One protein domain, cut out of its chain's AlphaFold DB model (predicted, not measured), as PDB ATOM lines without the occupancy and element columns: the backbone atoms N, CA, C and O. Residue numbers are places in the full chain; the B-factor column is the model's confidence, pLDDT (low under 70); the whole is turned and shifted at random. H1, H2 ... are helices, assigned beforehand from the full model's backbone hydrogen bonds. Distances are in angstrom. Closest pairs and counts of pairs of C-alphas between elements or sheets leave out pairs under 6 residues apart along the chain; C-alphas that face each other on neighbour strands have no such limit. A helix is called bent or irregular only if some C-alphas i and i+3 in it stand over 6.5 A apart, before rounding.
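What this domain is: This is residues 305 to 410 of the 460 residues of an uncharacterized protein of Chloroflexi bacterium (UniProt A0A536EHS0). Four helices pack crosswise: H1 crosses H2 nearly at right angles, H4 slants past H1, and H3 covers one end. The 106 printed residues include H1 to H4 in order and no named strand: all helix. The whole is compact, radius of gyration of the C-alphas 12.8 A, spans 32 by 26 by 24 A.

Where its parts are: Find C-alpha 311 at (-21.432, -17.067, -2.080), where H1, residues 311 to 324, begins. H2, residues 336 to 351, spans 22.5 A; H3 is residues 355 to 367. H4, residues 378 to 392, runs 21.1 A to (-15.167, -13.891, -3.224).

How they stand to each other: H1 and H2 touch, about perpendicular at 89 degrees, their closest C-alphas Ala 319 and Leu 346, 5.3 A apart. H4, with residues 388 to 392 alone, touches H1, closest C-alphas Asp 388 and Ala 315, 6.0 A. O i to N i+4 pairs are within hydrogen-bond range throughout H1, H2 and H4; 7 of 9 in H3, irregular, its C-alphas 356 and 359 7.2 A apart.

The domain as a whole: The printed part has no cut; link H1 to H2 is long; no printed residue is under 70.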
ATOM      1  N   ILE A 305     -17.568 -16.761   7.633       95.38
ATOM      2  CA  ILE A 305     -18.234 -17.381   6.484       95.38
ATOM      3  C   ILE A 305     -19.760 -17.353   6.634       95.38
ATOM      4  O   ILE A 305     -20.296 -17.764   7.660       95.38
ATOM      5  N   GLY A 306     -20.476 -16.924   5.595       93.31
ATOM      6  CA  GLY A 306     -21.937 -16.823   5.550       93.31
ATOM      7  C   GLY A 306     -22.502 -15.480   6.026       93.31
ATOM      8  O   GLY A 306     -23.698 -15.230   5.871       93.31
ATOM      9  N   ASN A 307     -21.670 -14.592   6.576       90.00
ATOM     10  CA  ASN A 307     -22.106 -13.304   7.120       90.00
ATOM     11  C   ASN A 307     -22.539 -12.309   6.022       90.00
ATOM     12  O   ASN A 307     -23.424 -11.480   6.235       90.00
ATOM     13  N   ALA A 308     -21.949 -12.409   4.834       89.81
ATOM     14  CA  ALA A 308     -22.247 -11.599   3.659       89.81
ATOM     15  C   ALA A 308     -23.095 -12.343   2.610       89.81
ATOM     16  O   ALA A 308     -23.248 -11.864   1.485       89.81
ATOM     17  N   GLY A 309     -23.670 -13.497   2.963       91.31
ATOM     18  CA  GLY A 309     -24.560 -14.276   2.103       91.31
ATOM     19  C   GLY A 309     -24.017 -15.661   1.756       91.31
ATOM     20  O   GLY A 309     -23.157 -16.206   2.436       91.31
ATOM     21  N   LYS A 310     -24.565 -16.272   0.701       95.31
ATOM     22  CA  LYS A 310     -24.318 -17.689   0.377       95.31
ATOM     23  C   LYS A 310     -23.116 -17.948  -0.528       95.31
ATOM     24  O   LYS A 310     -22.713 -19.097  -0.650       95.31
ATOM     25  N   ALA A 311     -22.511 -16.909  -1.105       96.19
ATOM     26  CA  ALA A 311     -21.432 -17.067  -2.080       96.19
ATOM     27  C   ALA A 311     -20.263 -17.916  -1.542       96.19
ATOM     28  O   ALA A 311     -19.879 -18.892  -2.184       96.19
ATOM     29  N   ALA A 312     -19.738 -17.604  -0.350       97.19
ATOM     30  CA  ALA A 312     -18.632 -18.376   0.221       97.19
ATOM     31  C   ALA A 312     -19.057 -19.787   0.665       97.19
ATOM     32  O   ALA A 312     -18.384 -20.740   0.264       97.19
ATOM     33  N   PRO A 313     -20.166 -19.979   1.416       97.12
ATOM     34  CA  PRO A 313     -20.664 -21.320   1.727       97.12
ATOM     35  C   PRO A 313     -20.870 -22.210   0.493       97.12
ATOM     36  O   PRO A 313     -20.471 -23.374   0.509       97.12
ATOM     37  N   ASP A 314     -21.447 -21.669  -0.580       96.94
ATOM     38  CA  ASP A 314     -21.746 -22.420  -1.799       96.94
ATOM     39  C   ASP A 314     -20.466 -22.779  -2.569       96.94
ATOM     40  O   ASP A 314     -20.320 -23.917  -3.018       96.94
ATOM     41  N   ALA A 315     -19.504 -21.852  -2.664       97.69
ATOM     42  CA  ALA A 315     -18.197 -22.120  -3.264       97.69
ATOM     43  C   ALA A 315     -17.415 -23.187  -2.477       97.69
ATOM     44  O   ALA A 315     -16.831 -24.088  -3.073       97.69
ATOM     45  N   ILE A 316     -17.445 -23.146  -1.139       98.12
ATOM     46  CA  ILE A 316     -16.810 -24.161  -0.281       98.12
ATOM     47  C   ILE A 316     -17.485 -25.527  -0.460       98.12
ATOM     48  O   ILE A 316     -16.804 -26.556  -0.546       98.12
ATOM     49  N   LYS A 317     -18.818 -25.559  -0.554       97.44
ATOM     50  CA  LYS A 317     -19.567 -26.795  -0.798       97.44
ATOM     51  C   LYS A 317     -19.210 -27.404  -2.159       97.44
ATOM     52  O   LYS A 317     -18.902 -28.591  -2.204       97.44
ATOM     53  N   ARG A 318     -19.161 -26.601  -3.230       97.94
ATOM     54  CA  ARG A 318     -18.695 -27.039  -4.562       97.94
ATOM     55  C   ARG A 318     -17.248 -27.521  -4.533       97.94
ATOM     56  O   ARG A 318     -16.947 -28.595  -5.045       97.94
ATOM     57  N   ALA A 319     -16.356 -26.772  -3.886       98.19
ATOM     58  CA  ALA A 319     -14.947 -27.132  -3.768       98.19
ATOM     59  C   ALA A 319     -14.762 -28.496  -3.095       98.19
ATOM     60  O   ALA A 319     -14.012 -29.341  -3.573       98.19
ATOM     61  N   THR A 320     -15.472 -28.736  -1.996       97.88
ATOM     62  CA  THR A 320     -15.403 -30.009  -1.266       97.88
ATOM     63  C   THR A 320     -16.085 -31.153  -2.014       97.88
ATOM     64  O   THR A 320     -15.540 -32.257  -2.027       97.88
ATOM     65  N   SER A 321     -17.183 -30.881  -2.724       97.31
ATOM     66  CA  SER A 321     -17.810 -31.826  -3.655       97.31
ATOM     67  C   SER A 321     -16.814 -32.286  -4.726       97.31
ATOM     68  O   SER A 321     -16.496 -33.470  -4.801       97.31
ATOM     69  N   LEU A 322     -16.210 -31.356  -5.469       97.88
ATOM     70  CA  LEU A 322     -15.307 -31.679  -6.577       97.88
ATOM     71  C   LEU A 322     -13.969 -32.278  -6.115       97.88
ATOM     72  O   LEU A 322     -13.456 -33.232  -6.700       97.88
ATOM     73  N   VAL A 323     -13.342 -31.688  -5.092       97.56
ATOM     74  CA  VAL A 323     -11.978 -32.063  -4.686       97.56
ATOM     75  C   VAL A 323     -11.980 -33.334  -3.843       97.56
ATOM     76  O   VAL A 323     -11.111 -34.190  -4.047       97.56
ATOM     77  N   ASN A 324     -12.947 -33.470  -2.932       95.88
ATOM     78  CA  ASN A 324     -12.983 -34.545  -1.942       95.88
ATOM     79  C   ASN A 324     -14.060 -35.603  -2.217       95.88
ATOM     80  O   ASN A 324     -14.081 -36.596  -1.491       95.88
ATOM     81  N   ASN A 325     -14.941 -35.409  -3.209       94.69
ATOM     82  CA  ASN A 325     -16.155 -36.217  -3.407       94.69
ATOM     83  C   ASN A 325     -17.043 -36.272  -2.150       94.69
ATOM     84  O   ASN A 325     -17.714 -37.264  -1.881       94.69
ATOM     85  N   GLU A 326     -17.024 -35.199  -1.359       94.00
ATOM     86  CA  GLU A 326     -17.801 -35.071  -0.130       94.00
ATOM     87  C   GLU A 326     -18.198 -33.598   0.041       94.00
ATOM     88  O   GLU A 326     -17.379 -32.806   0.517       94.00
ATOM     89  N   PRO A 327     -19.421 -33.192  -0.343       95.25
ATOM     90  CA  PRO A 327     -19.873 -31.821  -0.151       95.25
ATOM     91  C   PRO A 327     -19.995 -31.500   1.343       95.25
ATOM     92  O   PRO A 327     -20.766 -32.121   2.079       95.25
ATOM     93  N   ILE A 328     -19.261 -30.487   1.795       95.50
ATOM     94  CA  ILE A 328     -19.267 -30.024   3.183       95.50
ATOM     95  C   ILE A 328     -20.086 -28.736   3.289       95.50
ATOM     96  O   ILE A 328     -19.726 -27.697   2.740       95.50
ATOM     97  N   ASP A 329     -21.165 -28.785   4.073       94.25
ATOM     98  CA  ASP A 329     -21.856 -27.587   4.556       94.25
ATOM     99  C   ASP A 329     -21.049 -26.984   5.717       94.25
ATOM    100  O   ASP A 329     -21.121 -27.447   6.862       94.25
ATOM    101  N   VAL A 330     -20.231 -25.975   5.412       94.00
ATOM    102  CA  VAL A 330     -19.351 -25.307   6.389       94.00
ATOM    103  C   VAL A 330     -20.135 -24.644   7.527       94.00
ATOM    104  O   VAL A 330     -19.656 -24.609   8.659       94.00
ATOM    105  N   LEU A 331     -21.372 -24.206   7.269       93.31
ATOM    106  CA  LEU A 331     -22.215 -23.522   8.254       93.31
ATOM    107  C   LEU A 331     -22.724 -24.477   9.338       93.31
ATOM    108  O   LEU A 331     -22.940 -24.070  10.478       93.31
ATOM    109  N   LYS A 332     -22.887 -25.758   8.991       90.00
ATOM    110  CA  LYS A 332     -23.296 -26.827   9.918       90.00
ATOM    111  C   LYS A 332     -22.127 -27.664  10.426       90.00
ATOM    112  O   LYS A 332     -22.312 -28.536  11.272       90.00
ATOM    113  N   SER A 333     -20.929 -27.436   9.899       86.00
ATOM    114  CA  SER A 333     -19.750 -28.205  10.277       86.00
ATOM    115  C   SER A 333     -19.139 -27.679  11.574       86.00
ATOM    116  O   SER A 333     -19.078 -26.474  11.835       86.00
ATOM    117  N   GLY A 334     -18.680 -28.609  12.406       81.88
ATOM    118  CA  GLY A 334     -17.915 -28.339  13.617       81.88
ATOM    119  C   GLY A 334     -16.610 -29.127  13.616       81.88
ATOM    120  O   GLY A 334     -16.456 -30.087  12.859       81.88
ATOM    121  N   GLY A 335     -15.685 -28.718  14.481       90.19
ATOM    122  CA  GLY A 335     -14.393 -29.377  14.646       90.19
ATOM    123  C   GLY A 335     -13.342 -28.939  13.626       90.19
ATOM    124  O   GLY A 335     -13.634 -28.650  12.464       90.19
ATOM    125  N   TYR A 336     -12.091 -28.902  14.084       95.19
ATOM    126  CA  TYR A 336     -10.971 -28.362  13.318       95.19
ATOM    127  C   TYR A 336     -10.722 -29.153  12.032       95.19
ATOM    128  O   TYR A 336     -10.700 -28.571  10.952       95.19
ATOM    129  N   ALA A 337     -10.629 -30.483  12.128       96.25
ATOM    130  CA  ALA A 337     -10.299 -31.345  10.994       96.25
ATOM    131  C   ALA A 337     -11.255 -31.172   9.801       96.25
ATOM    132  O   ALA A 337     -10.811 -31.062   8.658       96.25
ATOM    133  N   LYS A 338     -12.571 -31.091  10.050       95.75
ATOM    134  CA  LYS A 338     -13.569 -30.934   8.980       95.75
ATOM    135  C   LYS A 338     -13.492 -29.553   8.327       95.75
ATOM    136  O   LYS A 338     -13.556 -29.454   7.103       95.75
ATOM    137  N   LEU A 339     -13.309 -28.501   9.127       96.50
ATOM    138  CA  LEU A 339     -13.129 -27.139   8.617       96.50
ATOM    139  C   LEU A 339     -11.812 -27.000   7.838       96.50
ATOM    140  O   LEU A 339     -11.799 -26.388   6.773       96.50
ATOM    141  N   LYS A 340     -10.731 -27.636   8.301       97.56
ATOM    142  CA  LYS A 340      -9.439 -27.650   7.606       97.56
ATOM    143  C   LYS A 340      -9.524 -28.376   6.270       97.56
ATOM    144  O   LYS A 340      -9.104 -27.822   5.261       97.56
ATOM    145  N   LYS A 341     -10.164 -29.550   6.239       97.94
ATOM    146  CA  LYS A 341     -10.444 -30.295   4.999       97.94
ATOM    147  C   LYS A 341     -11.220 -29.444   3.987       97.94
ATOM    148  O   LYS A 341     -10.933 -29.500   2.793       97.94
ATOM    149  N   ALA A 342     -12.186 -28.651   4.452       98.25
ATOM    150  CA  ALA A 342     -12.940 -27.743   3.596       98.25
ATOM    151  C   ALA A 342     -12.102 -26.550   3.098       98.25
ATOM    152  O   ALA A 342     -12.177 -26.203   1.920       98.25
ATOM    153  N   SER A 343     -11.261 -25.971   3.957       98.31
ATOM    154  CA  SER A 343     -10.319 -24.907   3.581       98.31
ATOM    155  C   SER A 343      -9.311 -25.378   2.530       98.31
ATOM    156  O   SER A 343      -9.116 -24.705   1.521       98.31
ATOM    157  N   ASP A 344      -8.733 -26.564   2.705       98.50
ATOM    158  CA  ASP A 344      -7.747 -27.129   1.775       98.50
ATOM    159  C   ASP A 344      -8.366 -27.514   0.426       98.50
ATOM    160  O   ASP A 344      -7.744 -27.362  -0.633       98.50
ATOM    161  N   ALA A 345      -9.624 -27.960   0.441       98.62
ATOM    162  CA  ALA A 345     -10.386 -28.170  -0.780       98.62
ATOM    163  C   ALA A 345     -10.597 -26.858  -1.541       98.62
ATOM    164  O   ALA A 345     -10.431 -26.846  -2.756       98.62
ATOM    165  N   LEU A 346     -10.900 -25.752  -0.849       98.62
ATOM    166  CA  LEU A 346     -11.060 -24.441  -1.483       98.62
ATOM    167  C   LEU A 346      -9.756 -23.958  -2.141       98.62
ATOM    168  O   LEU A 346      -9.781 -23.486  -3.277       98.62
ATOM    169  N   VAL A 347      -8.613 -24.153  -1.472       98.62
ATOM    170  CA  VAL A 347      -7.281 -23.874  -2.042       98.62
ATOM    171  C   VAL A 347      -7.073 -24.665  -3.334       98.62
ATOM    172  O   VAL A 347      -6.739 -24.100  -4.378       98.62
ATOM    173  N   THR A 348      -7.318 -25.976  -3.287       98.62
ATOM    174  CA  THR A 348      -7.156 -26.861  -4.449       98.62
ATOM    175  C   THR A 348      -8.107 -26.469  -5.581       98.62
ATOM    176  O   THR A 348      -7.683 -26.351  -6.730       98.62
ATOM    177  N   TYR A 349      -9.368 -26.193  -5.255       98.62
ATOM    178  CA  TYR A 349     -10.406 -25.764  -6.188       98.62
ATOM    179  C   TYR A 349      -9.992 -24.509  -6.961       98.62
ATOM    180  O   TYR A 349     -10.001 -24.504  -8.191       98.62
ATOM    181  N   PHE A 350      -9.521 -23.471  -6.264       98.62
ATOM    182  CA  PHE A 350      -9.054 -22.252  -6.920       98.62
ATOM    183  C   PHE A 350      -7.702 -22.395  -7.621       98.62
ATOM    184  O   PHE A 350      -7.389 -21.565  -8.482       98.62
ATOM    185  N   SER A 351      -6.919 -23.434  -7.318       98.31
ATOM    186  CA  SER A 351      -5.673 -23.724  -8.036       98.31
ATOM    187  C   SER A 351      -5.910 -24.170  -9.484       98.31
ATOM    188  O   SER A 351      -5.073 -23.892 -10.343       98.31
ATOM    189  N   TYR A 352      -7.071 -24.768  -9.795       98.38
ATOM    190  CA  TYR A 352      -7.415 -25.229 -11.149       98.38
ATOM    191  C   TYR A 352      -7.555 -24.106 -12.183       98.38
ATOM    192  O   TYR A 352      -7.536 -24.373 -13.380       98.38
ATOM    193  N   ARG A 353      -7.634 -22.844 -11.744       97.19
ATOM    194  CA  ARG A 353      -7.595 -21.674 -12.638       97.19
ATOM    195  C   ARG A 353      -6.241 -21.493 -13.317       97.19
ATOM    196  O   ARG A 353      -6.141 -20.794 -14.320       97.19
ATOM    197  N   ASN A 354      -5.183 -22.084 -12.762       97.12
ATOM    198  CA  ASN A 354      -3.885 -22.126 -13.412       97.12
ATOM    199  C   ASN A 354      -3.928 -23.142 -14.563       97.12
ATOM    200  O   ASN A 354      -4.245 -24.310 -14.342       97.12
ATOM    201  N   ALA A 355      -3.534 -22.727 -15.769       94.75
ATOM    202  CA  ALA A 355      -3.483 -23.593 -16.948       94.75
ATOM    203  C   ALA A 355      -2.684 -24.893 -16.713       94.75
ATOM    204  O   ALA A 355      -3.066 -25.952 -17.205       94.75
ATOM    205  N   ALA A 356      -1.629 -24.847 -15.888       97.19
ATOM    206  CA  ALA A 356      -0.833 -26.024 -15.528       97.19
ATOM    207  C   ALA A 356      -1.616 -27.082 -14.721       97.19
ATOM    208  O   ALA A 356      -1.197 -28.234 -14.647       97.19
ATOM    209  N   LYS A 357      -2.752 -26.709 -14.121       97.75
ATOM    210  CA  LYS A 357      -3.602 -27.566 -13.283       97.75
ATOM    211  C   LYS A 357      -4.830 -28.121 -14.012       97.75
ATOM    212  O   LYS A 357      -5.572 -28.914 -13.434       97.75
ATOM    213  N   VAL A 358      -5.026 -27.790 -15.289       93.50
ATOM    214  CA  VAL A 358      -6.189 -28.246 -16.076       93.50
ATOM    215  C   VAL A 358      -6.216 -29.771 -16.243       93.50
ATOM    216  O   VAL A 358      -7.284 -30.377 -16.209       93.50
ATOM    217  N   ALA A 359      -5.054 -30.423 -16.360       96.75
ATOM    218  CA  ALA A 359      -4.984 -31.885 -16.419       96.75
ATOM    219  C   ALA A 359      -5.491 -32.548 -15.121       96.75
ATOM    220  O   ALA A 359      -6.199 -33.555 -15.178       96.75
ATOM    221  N   GLU A 360      -5.185 -31.957 -13.962       97.69
ATOM    222  CA  GLU A 360      -5.676 -32.416 -12.656       97.69
ATOM    223  C   GLU A 360      -7.189 -32.192 -12.526       97.69
ATOM    224  O   GLU A 360      -7.907 -33.106 -12.114       97.69
ATOM    225  N   LEU A 361      -7.695 -31.030 -12.964       97.75
ATOM    226  CA  LEU A 361      -9.135 -30.763 -13.027       97.75
ATOM    227  C   LEU A 361      -9.852 -31.803 -13.899       97.75
ATOM    228  O   LEU A 361     -10.842 -32.390 -13.469       97.75
ATOM    229  N   LYS A 362      -9.324 -32.097 -15.093       97.50
ATOM    230  CA  LYS A 362      -9.892 -33.107 -15.998       97.50
ATOM    231  C   LYS A 362      -9.985 -34.484 -15.340       97.50
ATOM    232  O   LYS A 362     -10.990 -35.174 -15.509       97.50
ATOM    233  N   ALA A 363      -8.965 -34.880 -14.578       96.69
ATOM    234  CA  ALA A 363      -8.980 -36.138 -13.839       96.69
ATOM    235  C   ALA A 363     -10.046 -36.148 -12.730       96.69
ATOM    236  O   ALA A 363     -10.739 -37.152 -12.570       96.69
ATOM    237  N   LYS A 364     -10.212 -35.034 -12.003       96.38
ATOM    238  CA  LYS A 364     -11.250 -34.893 -10.971       96.38
ATOM    239  C   LYS A 364     -12.651 -34.966 -11.555       96.38
ATOM    240  O   LYS A 364     -13.423 -35.805 -11.113       96.38
ATOM    241  N   VAL A 365     -12.942 -34.173 -12.588       96.62
ATOM    242  CA  VAL A 365     -14.261 -34.145 -13.242       96.62
ATOM    243  C   VAL A 365     -14.643 -35.525 -13.780       96.62
ATOM    244  O   VAL A 365     -15.771 -35.958 -13.594       96.62
ATOM    245  N   ARG A 366     -13.699 -36.276 -14.367       94.62
ATOM    246  CA  ARG A 366     -13.969 -37.636 -14.876       94.62
ATOM    247  C   ARG A 366     -14.444 -38.613 -13.792       94.62
ATOM    248  O   ARG A 366     -15.162 -39.557 -14.101       94.62
ATOM    249  N   LEU A 367     -13.974 -38.442 -12.559       92.00
ATOM    250  CA  LEU A 367     -14.282 -39.325 -11.429       92.00
ATOM    251  C   LEU A 367     -15.389 -38.765 -10.529       92.00
ATOM    252  O   LEU A 367     -15.744 -39.401  -9.538       92.00
ATOM    253  N   HIS A 368     -15.889 -37.574 -10.840       94.00
ATOM    254  CA  HIS A 368     -16.852 -36.867 -10.024       94.00
ATOM    255  C   HIS A 368     -18.270 -37.162 -10.514       94.00
ATOM    256  O   HIS A 368     -18.589 -36.977 -11.688       94.00
ATOM    257  N   ALA A 369     -19.125 -37.619  -9.605       90.62
ATOM    258  CA  ALA A 369     -20.555 -37.694  -9.852       90.62
ATOM    259  C   ALA A 369     -21.169 -36.341  -9.475       90.62
ATOM    260  O   ALA A 369     -21.382 -36.087  -8.290       90.62
ATOM    261  N   SER A 370     -21.400 -35.483 -10.474       86.00
ATOM    262  CA  SER A 370     -21.970 -34.148 -10.266       86.00
ATOM    263  C   SER A 370     -23.294 -34.229  -9.509       86.00
ATOM    264  O   SER A 370     -24.190 -34.987  -9.891       86.00
ATOM    265  N   ALA A 371     -23.425 -33.433  -8.452       86.69
ATOM    266  CA  ALA A 371     -24.700 -33.234  -7.779       86.69
ATOM    267  C   ALA A 371     -25.614 -32.296  -8.587       86.69
ATOM    268  O   ALA A 371     -25.176 -31.591  -9.500       86.69
ATOM    269  N   ASP A 372     -26.896 -32.248  -8.220       85.69
ATOM    270  CA  ASP A 372     -27.862 -31.342  -8.843       85.69
ATOM    271  C   ASP A 372     -27.383 -29.883  -8.786       85.69
ATOM    272  O   ASP A 372     -27.106 -29.333  -7.716       85.69
ATOM    273  N   GLY A 373     -27.310 -29.249  -9.959       86.75
ATOM    274  CA  GLY A 373     -26.861 -27.865 -10.120       86.75
ATOM    275  C   GLY A 373     -25.342 -27.677 -10.182       86.75
ATOM    276  O   GLY A 373     -24.893 -26.535 -10.292       86.75
ATOM    277  N   GLU A 374     -24.545 -28.747 -10.128       93.38
ATOM    278  CA  GLU A 374     -23.102 -28.670 -10.363       93.38
ATOM    279  C   GLU A 374     -22.757 -28.782 -11.859       93.38
ATOM    280  O   GLU A 374     -23.469 -29.444 -12.622       93.38
ATOM    281  N   PRO A 375     -21.645 -28.168 -12.300       95.62
ATOM    282  CA  PRO A 375     -21.128 -28.376 -13.646       95.62
ATOM    283  C   PRO A 375     -20.823 -29.854 -13.944       95.62
ATOM    284  O   PRO A 375     -20.445 -30.631 -13.061       95.62
ATOM    285  N   VAL A 376     -20.949 -30.248 -15.215       93.00
ATOM    286  CA  VAL A 376     -20.748 -31.645 -15.660       93.00
ATOM    287  C   VAL A 376     -19.463 -31.860 -16.457       93.00
ATOM    288  O   VAL A 376     -18.950 -32.974 -16.517       93.00
ATOM    289  N   ASN A 377     -18.920 -30.811 -17.077       95.06
ATOM    290  CA  ASN A 377     -17.717 -30.890 -17.904       95.06
ATOM    291  C   ASN A 377     -16.626 -29.930 -17.401       95.06
ATOM    292  O   ASN A 377     -16.850 -29.099 -16.523       95.06
ATOM    293  N   VAL A 378     -15.413 -30.095 -17.935       97.00
ATOM    294  CA  VAL A 378     -14.220 -29.362 -17.485       97.00
ATOM    295  C   VAL A 378     -14.333 -27.860 -17.738       97.00
ATOM    296  O   VAL A 378     -13.927 -27.084 -16.875       97.00
ATOM    297  N   ASP A 379     -14.889 -27.456 -18.880       97.06
ATOM    298  CA  ASP A 379     -14.982 -26.046 -19.266       97.06
ATOM    299  C   ASP A 379     -15.980 -25.300 -18.371       97.06
ATOM    300  O   ASP A 379     -15.660 -24.231 -17.847       97.06
ATOM    301  N   ASP A 380     -17.134 -25.912 -18.092       97.44
ATOM    302  CA  ASP A 380     -18.140 -25.361 -17.181       97.44
ATOM    303  C   ASP A 380     -17.621 -25.302 -15.738       97.44
ATOM    304  O   ASP A 380     -17.843 -24.314 -15.035       97.44
ATOM    305  N   TRP A 381     -16.872 -26.319 -15.289       97.88
ATOM    306  CA  TRP A 381     -16.203 -26.273 -13.986       97.88
ATOM    307  C   TRP A 381     -15.190 -25.133 -13.916       97.88
ATOM    308  O   TRP A 381     -15.173 -24.395 -12.933       97.88
ATOM    309  N   LEU A 382     -14.364 -24.946 -14.946       98.19
ATOM    310  CA  LEU A 382     -13.396 -23.852 -14.983       98.19
ATOM    311  C   LEU A 382     -14.090 -22.480 -14.975       98.19
ATOM    312  O   LEU A 382     -13.641 -21.572 -14.270       98.19
ATOM    313  N   ALA A 383     -15.196 -22.328 -15.707       98.12
ATOM    314  CA  ALA A 383     -16.013 -21.118 -15.686       98.12
ATOM    315  C   ALA A 383     -16.590 -20.852 -14.284       98.12
ATOM    316  O   ALA A 383     -16.425 -19.749 -13.755       98.12
ATOM    317  N   GLN A 384     -17.170 -21.870 -13.641       98.25
ATOM    318  CA  GLN A 384     -17.719 -21.766 -12.288       98.25
ATOM    319  C   GLN A 384     -16.643 -21.421 -11.250       98.25
ATOM    320  O   GLN A 384     -16.859 -20.548 -10.413       98.25
ATOM    321  N   ILE A 385     -15.461 -22.043 -11.319       98.44
ATOM    322  CA  ILE A 385     -14.337 -21.755 -10.413       98.44
ATOM    323  C   ILE A 385     -13.896 -20.290 -10.545       98.44
ATOM    324  O   ILE A 385     -13.630 -19.621  -9.543       98.44
ATOM    325  N   ASN A 386     -13.810 -19.777 -11.776       98.19
ATOM    326  CA  ASN A 386     -13.456 -18.379 -12.022       98.19
ATOM    327  C   ASN A 386     -14.525 -17.417 -11.497       98.19
ATOM    328  O   ASN A 386     -14.180 -16.403 -10.889       98.19
ATOM    329  N   GLN A 387     -15.803 -17.748 -11.689       97.44
ATOM    330  CA  GLN A 387     -16.916 -16.972 -11.155       97.44
ATOM    331  C   GLN A 387     -16.904 -16.952  -9.623       97.44
ATOM    332  O   GLN A 387     -16.972 -15.875  -9.034       97.44
ATOM    333  N   ASP A 388     -16.773 -18.115  -8.984       97.81
ATOM    334  CA  ASP A 388     -16.708 -18.246  -7.528       97.81
ATOM    335  C   ASP A 388     -15.570 -17.398  -6.970       97.81
ATOM    336  O   ASP A 388     -15.763 -16.600  -6.057       97.81
ATOM    337  N   TYR A 389     -14.385 -17.500  -7.569       98.00
ATOM    338  CA  TYR A 389     -13.259 -16.691  -7.141       98.00
ATOM    339  C   TYR A 389     -13.527 -15.192  -7.301       98.00
ATOM    340  O   TYR A 389     -13.212 -14.427  -6.396       98.00
ATOM    341  N   ALA A 390     -14.101 -14.756  -8.423       95.94
ATOM    342  CA  ALA A 390     -14.396 -13.345  -8.660       95.94
ATOM    343  C   ALA A 390     -15.451 -12.788  -7.688       95.94
ATOM    344  O   ALA A 390     -15.380 -11.620  -7.326       95.94
ATOM    345  N   GLN A 391     -16.408 -13.614  -7.252       94.62
ATOM    346  CA  GLN A 391     -17.425 -13.238  -6.264       94.62
ATOM    347  C   GLN A 391     -16.892 -13.183  -4.827       94.62
ATOM    348  O   GLN A 391     -17.505 -12.544  -3.969       94.62
ATOM    349  N   LEU A 392     -15.787 -13.875  -4.546       95.25
ATOM    350  CA  LEU A 392     -15.167 -13.891  -3.224       95.25
ATOM    351  C   LEU A 392     -13.985 -12.932  -3.117       95.25
ATOM    352  O   LEU A 392     -13.770 -12.346  -2.064       95.25
ATOM    353  N   LYS A 393     -13.201 -12.753  -4.180       92.00
ATOM    354  CA  LYS A 393     -12.015 -11.903  -4.131       92.00
ATOM    355  C   LYS A 393     -12.421 -10.453  -3.848       92.00
ATOM    356  O   LYS A 393     -13.108  -9.829  -4.646       92.00
ATOM    357  N   ASP A 394     -11.926  -9.924  -2.729       82.00
ATOM    358  CA  ASP A 394     -12.109  -8.538  -2.281       82.00
ATOM    359  C   ASP A 394     -13.579  -8.127  -2.030       82.00
ATOM    360  O   ASP A 394     -13.879  -6.939  -1.905       82.00
ATOM    361  N   THR A 395     -14.500  -9.092  -1.915       85.06
ATOM    362  CA  THR A 395     -15.929  -8.857  -1.660       85.06
ATOM    363  C   THR A 395     -16.529  -9.900  -0.716       85.06
ATOM    364  O   THR A 395     -15.949 -10.951  -0.449       85.06
ATOM    365  N   GLY A 396     -17.733  -9.627  -0.207       87.81
ATOM    366  CA  GLY A 396     -18.478 -10.586   0.609       87.81
ATOM    367  C   GLY A 396     -17.744 -10.959   1.901       87.81
ATOM    368  O   GLY A 396     -17.204 -10.088   2.579       87.81
ATOM    369  N   ASP A 397     -17.720 -12.251   2.238       91.69
ATOM    370  CA  ASP A 397     -17.082 -12.753   3.466       91.69
ATOM    371  C   ASP A 397     -15.555 -12.594   3.468       91.69
ATOM    372  O   ASP A 397     -14.942 -12.639   4.529       91.69
ATOM    373  N   PHE A 398     -14.939 -12.401   2.299       93.75
ATOM    374  CA  PHE A 398     -13.493 -12.224   2.150       93.75
ATOM    375  C   PHE A 398     -13.092 -10.750   1.936       93.75
ATOM    376  O   PHE A 398     -11.916 -10.455   1.720       93.75
ATOM    377  N   GLU A 399     -14.030  -9.798   2.033       89.06
ATOM    378  CA  GLU A 399     -13.725  -8.361   1.963       89.06
ATOM    379  C   GLU A 399     -12.763  -7.962   3.101       89.06
ATOM    380  O   GLU A 399     -13.121  -7.997   4.277       89.06
ATOM    381  N   GLY A 400     -11.531  -7.564   2.762       86.31
ATOM    382  CA  GLY A 400     -10.504  -7.201   3.751       86.31
ATOM    383  C   GLY A 400      -9.802  -8.392   4.422       86.31
ATOM    384  O   GLY A 400      -9.072  -8.197   5.398       86.31
ATOM    385  N   HIS A 401     -10.000  -9.604   3.902       91.44
ATOM    386  CA  HIS A 401      -9.347 -10.832   4.350       91.44
ATOM    387  C   HIS A 401      -8.267 -11.287   3.353       91.44
ATOM    388  O   HIS A 401      -8.022 -10.649   2.328       91.44
ATOM    389  N   LYS A 402      -7.569 -12.381   3.677       93.06
ATOM    390  CA  LYS A 402      -6.638 -13.045   2.760       93.06
ATOM    391  C   LYS A 402      -7.368 -13.510   1.505       93.06
ATOM    392  O   LYS A 402      -8.571 -13.754   1.514       93.06
ATOM    393  N   ASP A 403      -6.603 -13.655   0.430       95.81
ATOM    394  CA  ASP A 403      -7.119 -14.161  -0.836       95.81
ATOM    395  C   ASP A 403      -7.772 -15.546  -0.628       95.81
ATOM    396  O   ASP A 403      -7.128 -16.422  -0.044       95.81
ATOM    397  N   PRO A 404      -9.014 -15.783  -1.098       96.69
ATOM    398  CA  PRO A 404      -9.719 -17.049  -0.889       96.69
ATOM    399  C   PRO A 404      -9.001 -18.262  -1.503       96.69
ATOM    400  O   PRO A 404      -9.227 -19.394  -1.073       96.69
ATOM    401  N   ALA A 405      -8.083 -18.058  -2.459       97.38
ATOM    402  CA  ALA A 405      -7.201 -19.112  -2.966       97.38
ATOM    403  C   ALA A 405      -6.158 -19.596  -1.941       97.38
ATOM    404  O   ALA A 405      -5.495 -20.602  -2.182       97.38
ATOM    405  N   GLN A 406      -6.016 -18.910  -0.805       96.75
ATOM    406  CA  GLN A 406      -5.203 -19.331   0.341       96.75
ATOM    407  C   GLN A 406      -6.029 -20.075   1.405       96.75
ATOM    408  O   GLN A 406      -5.477 -20.492   2.421       96.75
ATOM    409  N   GLY A 407      -7.326 -20.291   1.164       97.00
ATOM    410  CA  GLY A 407      -8.231 -20.951   2.100       97.00
ATOM    411  C   GLY A 407      -8.862 -19.977   3.094       97.00
ATOM    412  O   GLY A 407      -8.807 -18.762   2.924       97.00
ATOM    413  N   PHE A 408      -9.511 -20.528   4.119       96.12
ATOM    414  CA  PHE A 408     -10.273 -19.769   5.121       96.12
ATOM    415  C   PHE A 408     -10.052 -20.241   6.569       96.12
ATOM    416  O   PHE A 408     -10.733 -19.767   7.477       96.12
ATOM    417  N   LEU A 409      -9.139 -21.194   6.794       96.69
ATOM    418  CA  LEU A 409      -8.714 -21.626   8.125       96.69
ATOM    419  C   LEU A 409      -7.192 -21.566   8.238       96.69
ATOM    420  O   LEU A 409      -6.496 -22.473   7.783       96.69
ATOM    421  N   ASP A 410      -6.700 -20.522   8.893       93.50
ATOM    422  CA  ASP A 410      -5.266 -20.240   9.030       93.50
ATOM    423  C   ASP A 410      -4.719 -20.553  10.433       93.50
ATOM    424  O   ASP A 410      -3.584 -20.232  10.776       93.50
TER     425      ASP A 410